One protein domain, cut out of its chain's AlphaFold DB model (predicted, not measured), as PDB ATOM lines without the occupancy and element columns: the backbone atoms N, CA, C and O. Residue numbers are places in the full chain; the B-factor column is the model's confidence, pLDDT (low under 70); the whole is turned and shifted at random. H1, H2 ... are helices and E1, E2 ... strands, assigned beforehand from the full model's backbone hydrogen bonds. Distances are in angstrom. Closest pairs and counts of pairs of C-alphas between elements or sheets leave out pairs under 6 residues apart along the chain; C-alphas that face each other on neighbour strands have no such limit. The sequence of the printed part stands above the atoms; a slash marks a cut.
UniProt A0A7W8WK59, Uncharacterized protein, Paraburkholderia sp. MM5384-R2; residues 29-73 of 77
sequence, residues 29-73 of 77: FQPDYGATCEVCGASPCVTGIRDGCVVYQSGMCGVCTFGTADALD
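What this domain is: This is residues 29 to 73 of the 77 residues of an uncharacterized protein of Paraburkholderia sp. MM5384-R2 (UniProt A0A7W8WK59). A long, strongly twisted hairpin of E2 and E3 makes the length of this domain, with the short strand E1 beside E2 as the third strand of one small sheet. The turn at residues 51 and 52 forms one end; toward the other end lie the long loop of residues 33 to 44 and the short helix H1, which is over one face of the sheet. The printed part has 45 residues with three named strands and one named helix, in the order E1, E2, E3, H1 along the chain. The sheet runs E1, E2, E3, antiparallel throughout, and the class is mixed, helices and strands. The whole is compact, with a radius of gyration of the C-alphas of 9.8 A, but elongated in outline, spanning 28 by 18 by 13 A.

How they stand to each other: The sheet is a meander, each strand the antiparallel neighbour of the one before, made of E1, residues 29 to 32, E2, residues 45 to 50, and E3, residues 53 to 61. E2 is the inner strand; E1 and E3 are edge strands. E2 and E3 are a hairpin, their directions at 160 degrees; N 48 and O 56 are 2.8 A apart and N 50 and O 53 are 2.8 A apart, both within hydrogen-bond range. E3 bends by 68 degrees at residue 58. E1 and E2 are also a hairpin, at 132 degrees, with N 30 and O 47 at 2.8 A, within hydrogen-bond range. H1, residues 62 to 66, is on the sheet at a height over the sheet of 8.1 A. It is only just over E2, where 3 of its 5 C-alphas fall. The closest C-alphas of E2 and H1 are those of Val 46 and Gly 62, 5.8 A apart. In H1 every O i to N i+4 pair is within hydrogen-bond range.

Where its parts are: E3 is the longest strand, with 9 residues and 19.1 A from first to last C-alpha; C-alpha 53 is at (277.004, 229.102, 255.358). E2 measures 16.4 A, E1 9.6 A and H1 5.8 A. E1 begins at C-alpha 29, at (285.876, 232.213, 249.317), and H1 ends at C-alpha 66, at (296.906, 235.215, 250.172).

The domain as a whole: The two C-alphas farthest apart, those of Cys 40 and Asp 51, are 29.6 A apart. The printed part has no cut. The link from E1 to E2, 12 residues, is long; those from E2 to E3 and from E3 to H1 are tight. The mean pLDDT of the printed part is 88.9, and no printed residue is under 70.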
ATOM      1  N   PHE A  29     285.630 230.938 248.659       89.12
ATOM      2  CA  PHE A  29     285.876 232.213 249.317       89.12
ATOM      3  C   PHE A  29     284.923 233.275 248.766       89.12
ATOM      4  O   PHE A  29     284.654 233.340 247.571       89.12
ATOM      5  N   GLN A  30     284.379 234.110 249.649       91.06
ATOM      6  CA  GLN A  30     283.520 235.230 249.277       91.06
ATOM      7  C   GLN A  30     283.994 236.543 249.912       91.06
ATOM      8  O   GLN A  30     284.455 236.544 251.060       91.06
ATOM      9  N   PRO A  31     283.841 237.676 249.202       91.81
ATOM     10  CA  PRO A  31     284.103 239.004 249.745       91.81
ATOM     11  C   PRO A  31     283.026 239.474 250.723       91.81
ATOM     12  O   PRO A  31     281.872 239.686 250.352       91.81
ATOM     13  N   ASP A  32     283.425 239.740 251.970       90.81
ATOM     14  CA  ASP A  32     282.629 240.517 252.926       90.81
ATOM     15  C   ASP A  32     283.031 241.997 252.847       90.81
ATOM     16  O   ASP A  32     283.988 242.447 253.481       90.81
ATOM     17  N   TYR A  33     282.279 242.768 252.058       90.50
ATOM     18  CA  TYR A  33     282.422 244.227 251.951       90.50
ATOM     19  C   TYR A  33     281.940 244.982 253.199       90.50
ATOM     20  O   TYR A  33     282.144 246.190 253.306       90.50
ATOM     21  N   GLY A  34     281.273 244.301 254.136       88.81
ATOM     22  CA  GLY A  34     280.886 244.872 255.424       88.81
ATOM     23  C   GLY A  34     281.994 244.800 256.476       88.81
ATOM     24  O   GLY A  34     281.839 245.387 257.548       88.81
ATOM     25  N   ALA A  35     283.080 244.081 256.189       88.62
ATOM     26  CA  ALA A  35     284.242 243.948 257.051       88.62
ATOM     27  C   ALA A  35     285.437 244.733 256.491       88.62
ATOM     28  O   ALA A  35     285.530 245.027 255.298       88.62
ATOM     29  N   THR A  36     286.361 245.083 257.381       92.56
ATOM     30  CA  THR A  36     287.563 245.851 257.055       92.56
ATOM     31  C   THR A  36     288.779 245.104 257.571       92.56
ATOM     32  O   THR A  36     288.740 244.556 258.672       92.56
ATOM     33  N   CYS A  37     289.839 245.062 256.766       93.62
ATOM     34  CA  CYS A  37     291.040 244.312 257.076       93.62
ATOM     35  C   CYS A  37     291.734 244.891 258.307       93.62
ATOM     36  O   CYS A  37     292.063 246.076 258.330       93.62
ATOM     37  N   GLU A  38     292.021 244.047 259.292       93.88
ATOM     38  CA  GLU A  38     292.713 244.476 260.512       93.88
ATOM     39  C   GLU A  38     294.193 244.834 260.290       93.88
ATOM     40  O   GLU A  38     294.777 245.568 261.083       93.88
ATOM     41  N   VAL A  39     294.790 244.359 259.192       92.62
ATOM     42  CA  VAL A  39     296.206 244.580 258.862       92.62
ATOM     43  C   VAL A  39     296.415 245.882 258.086       92.62
ATOM     44  O   VAL A  39     297.264 246.690 258.452       92.62
ATOM     45  N   CYS A  40     295.663 246.093 257.001       92.88
ATOM     46  CA  CYS A  40     295.871 247.228 256.092       92.88
ATOM     47  C   CYS A  40     294.677 248.189 255.988       92.88
ATOM     48  O   CYS A  40     294.779 249.211 255.315       92.88
ATOM     49  N   GLY A  41     293.541 247.876 256.614       92.56
ATOM     50  CA  GLY A  41     292.326 248.687 256.520       92.56
ATOM     51  C   GLY A  41     291.570 248.569 255.192       92.56
ATOM     52  O   GLY A  41     290.576 249.264 255.002       92.56
ATOM     53  N   ALA A  42     292.011 247.715 254.263       90.38
ATOM     54  CA  ALA A  42     291.319 247.501 252.993       90.38
ATOM     55  C   ALA A  42     290.039 246.666 253.159       90.38
ATOM     56  O   ALA A  42     289.889 245.888 254.099       90.38
ATOM     57  N   SER A  43     289.135 246.792 252.197       89.12
ATOM     58  CA  SER A  43     287.927 245.976 252.048       89.12
ATOM     59  C   SER A  43     287.811 245.555 250.582       89.12
ATOM     60  O   SER A  43     288.171 246.373 249.729       89.12
ATOM     61  N   PRO A  44     287.269 244.373 250.251       91.81
ATOM     62  CA  PRO A  44     286.582 243.414 251.131       91.81
ATOM     63  C   PRO A  44     287.506 242.456 251.899       91.81
ATOM     64  O   PRO A  44     288.647 242.231 251.498       91.81
ATOM     65  N   CYS A  45     286.988 241.858 252.982       93.19
ATOM     66  CA  CYS A  45     287.654 240.760 253.699       93.19
ATOM     67  C   CYS A  45     287.250 239.380 253.168       93.19
ATOM     68  O   CYS A  45     286.126 239.192 252.702       93.19
ATOM     69  N   VAL A  46     288.151 238.408 253.296       90.38
ATOM     70  CA  VAL A  46     287.932 237.022 252.872       90.38
ATOM     71  C   VAL A  46     287.056 236.287 253.885       90.38
ATOM     72  O   VAL A  46     287.340 236.246 255.087       90.38
ATOM     73  N   THR A  47     285.982 235.682 253.385       91.44
ATOM     74  CA  THR A  47     285.072 234.832 254.154       91.44
ATOM     75  C   THR A  47     284.991 233.456 253.505       91.44
ATOM     76  O   THR A  47     284.677 233.350 252.326       91.44
ATOM     77  N   GLY A  48     285.263 232.399 254.266       88.94
ATOM     78  CA  GLY A  48     285.101 231.019 253.821       88.94
ATOM     79  C   GLY A  48     283.654 230.561 253.971       88.94
ATOM     80  O   GLY A  48     283.075 230.645 255.064       88.94
ATOM     81  N   ILE A  49     283.081 230.072 252.875       86.50
ATOM     82  CA  ILE A  49     281.723 229.537 252.805       86.50
ATOM     83  C   ILE A  49     281.778 228.017 252.670       86.50
ATOM     84  O   ILE A  49     282.591 227.482 251.917       86.50
ATOM     85  N   ARG A  50     280.879 227.335 253.377       85.81
ATOM     86  CA  ARG A  50     280.594 225.910 253.213       85.81
ATOM     87  C   ARG A  50     279.093 225.672 253.295       85.81
ATOM     88  O   ARG A  50     278.447 226.217 254.190       85.81
ATOM     89  N   ASP A  51     278.529 224.917 252.361       86.00
ATOM     90  CA  ASP A  51     277.090 224.638 252.258       86.00
ATOM     91  C   ASP A  51     276.226 225.921 252.301       86.00
ATOM     92  O   ASP A  51     275.165 225.985 252.928       86.00
ATOM     93  N   GLY A  52     276.719 227.003 251.683       81.44
ATOM     94  CA  GLY A  52     276.071 228.323 251.694       81.44
ATOM     95  C   GLY A  52     276.118 229.060 253.041       81.44
ATOM     96  O   GLY A  52     275.528 230.134 253.172       81.44
ATOM     97  N   CYS A  53     276.821 228.517 254.036       82.44
ATOM     98  CA  CYS A  53     277.004 229.102 255.358       82.44
ATOM     99  C   CYS A  53     278.426 229.641 255.537       82.44
ATOM    100  O   CYS A  53     279.402 229.032 255.111       82.44
ATOM    101  N   VAL A  54     278.556 230.774 256.225       84.25
ATOM    102  CA  VAL A  54     279.864 231.301 256.626       84.25
ATOM    103  C   VAL A  54     280.450 230.409 257.716       84.25
ATOM    104  O   VAL A  54     279.905 230.353 258.818       84.25
ATOM    105  N   VAL A  55     281.565 229.748 257.418       84.06
ATOM    106  CA  VAL A  55     282.279 228.879 258.370       84.06
ATOM    107  C   VAL A  55     283.611 229.467 258.824       84.06
ATOM    108  O   VAL A  55     284.136 229.063 259.858       84.06
ATOM    109  N   TYR A  56     284.142 230.448 258.090       78.94
ATOM    110  CA  TYR A  56     285.409 231.094 258.412       78.94
ATOM    111  C   TYR A  56     285.386 232.578 258.036       78.94
ATOM    112  O   TYR A  56     284.922 232.941 256.959       78.94
ATOM    113  N   GLN A  57     285.902 233.444 258.906       83.69
ATOM    114  CA  GLN A  57     286.136 234.859 258.612       83.69
ATOM    115  C   GLN A  57     287.566 235.195 259.005       83.69
ATOM    116  O   GLN A  57     287.907 235.105 260.182       83.69
ATOM    117  N   SER A  58     288.394 235.578 258.033       81.88
ATOM    118  CA  SER A  58     289.805 235.862 258.305       81.88
ATOM    119  C   SER A  58     290.018 237.212 258.984       81.88
ATOM    120  O   SER A  58     291.068 237.427 259.570       81.88
ATOM    121  N   GLY A  59     289.069 238.152 258.856       88.06
ATOM    122  CA  GLY A  59     289.297 239.551 259.240       88.06
ATOM    123  C   GLY A  59     290.342 240.258 258.365       88.06
ATOM    124  O   GLY A  59     290.709 241.401 258.634       88.06
ATOM    125  N   MET A  60     290.798 239.608 257.291       92.00
ATOM    126  CA  MET A  60     291.846 240.077 256.395       92.00
ATOM    127  C   MET A  60     291.320 240.195 254.964       92.00
ATOM    128  O   MET A  60     290.501 239.391 254.525       92.00
ATOM    129  N   CYS A  61     291.797 241.191 254.215       92.81
ATOM    130  CA  CYS A  61     291.518 241.286 252.780       92.81
ATOM    131  C   CYS A  61     292.226 240.169 252.002       92.81
ATOM    132  O   CYS A  61     293.107 239.501 252.548       92.81
ATOM    133  N   GLY A  62     291.863 239.977 250.732       89.31
ATOM    134  CA  GLY A  62     292.489 238.962 249.878       89.31
ATOM    135  C   GLY A  62     294.009 239.099 249.829       89.31
ATOM    136  O   GLY A  62     294.715 238.143 250.124       89.31
ATOM    137  N   VAL A  63     294.532 240.310 249.621       93.00
ATOM    138  CA  VAL A  63     295.985 240.567 249.603       93.00
ATOM    139  C   VAL A  63     296.672 240.149 250.908       93.00
ATOM    140  O   VAL A  63     297.709 239.497 250.876       93.00
ATOM    141  N   CYS A  64     296.106 240.492 252.070       91.00
ATOM    142  CA  CYS A  64     296.688 240.111 253.362       91.00
ATOM    143  C   CYS A  64     296.493 238.624 253.692       91.00
ATOM    144  O   CYS A  64     297.293 238.072 254.441       91.00
ATOM    145  N   THR A  65     295.458 237.985 253.141       89.75
ATOM    146  CA  THR A  65     295.174 236.556 253.341       89.75
ATOM    147  C   THR A  65     296.070 235.680 252.461       89.75
ATOM    148  O   THR A  65     296.635 234.704 252.944       89.75
ATOM    149  N   PHE A  66     296.224 236.032 251.182       88.56
ATOM    150  CA  PHE A  66     296.906 235.215 250.172       88.56
ATOM    151  C   PHE A  66     298.330 235.693 249.853       88.56
ATOM    152  O   PHE A  66     299.115 234.949 249.269       88.56
ATOM    153  N   GLY A  67     298.696 236.918 250.239       89.38
ATOM    154  CA  GLY A  67     300.041 237.469 250.045       89.38
ATOM    155  C   GLY A  67     300.368 237.875 248.604       89.38
ATOM    156  O   GLY A  67     301.522 238.186 248.314       89.38
ATOM    157  N   THR A  68     299.384 237.882 247.702       88.00
ATOM    158  CA  THR A  68     299.546 238.253 246.290       88.00
ATOM    159  C   THR A  68     298.789 239.540 245.971       88.00
ATOM    160  O   THR A  68     297.767 239.850 246.583       88.00
ATOM    161  N   ALA A  69     299.297 240.316 245.010       88.44
ATOM    162  CA  ALA A  69     298.626 241.533 244.552       88.44
ATOM    163  C   ALA A  69     297.350 241.226 243.752       88.44
ATOM    164  O   ALA A  69     296.402 242.003 243.811       88.44
ATOM    165  N   ASP A  70     297.317 240.084 243.059       84.94
ATOM    166  CA  ASP A  70     296.165 239.636 242.264       84.94
ATOM    167  C   ASP A  70     294.947 239.365 243.155       84.94
ATOM    168  O   ASP A  70     293.822 239.697 242.802       84.94
ATOM    169  N   ALA A  71     295.176 238.940 244.402       88.06
ATOM    170  CA  ALA A  71     294.130 238.795 245.408       88.06
ATOM    171  C   ALA A  71     293.508 240.128 245.881       88.06
ATOM    172  O   ALA A  71     292.756 240.159 246.860       88.06
ATOM    173  N   LEU A  72     293.807 241.252 245.228       89.25
ATOM    174  CA  LEU A  72     293.019 242.471 245.368       89.25
ATOM    175  C   LEU A  72     291.625 242.314 244.740       89.25
ATOM    176  O   LEU A  72     290.677 242.906 245.264       89.25
ATOM    177  N   ASP A  73     291.496 241.530 243.665       88.44
ATOM    178  CA  ASP A  73     290.212 241.248 243.023       88.44
ATOM    179  C   ASP A  73     289.560 240.005 243.658       88.44
ATOM    180  O   ASP A  73     290.139 238.920 243.621       88.44
TER     181      ASP A  73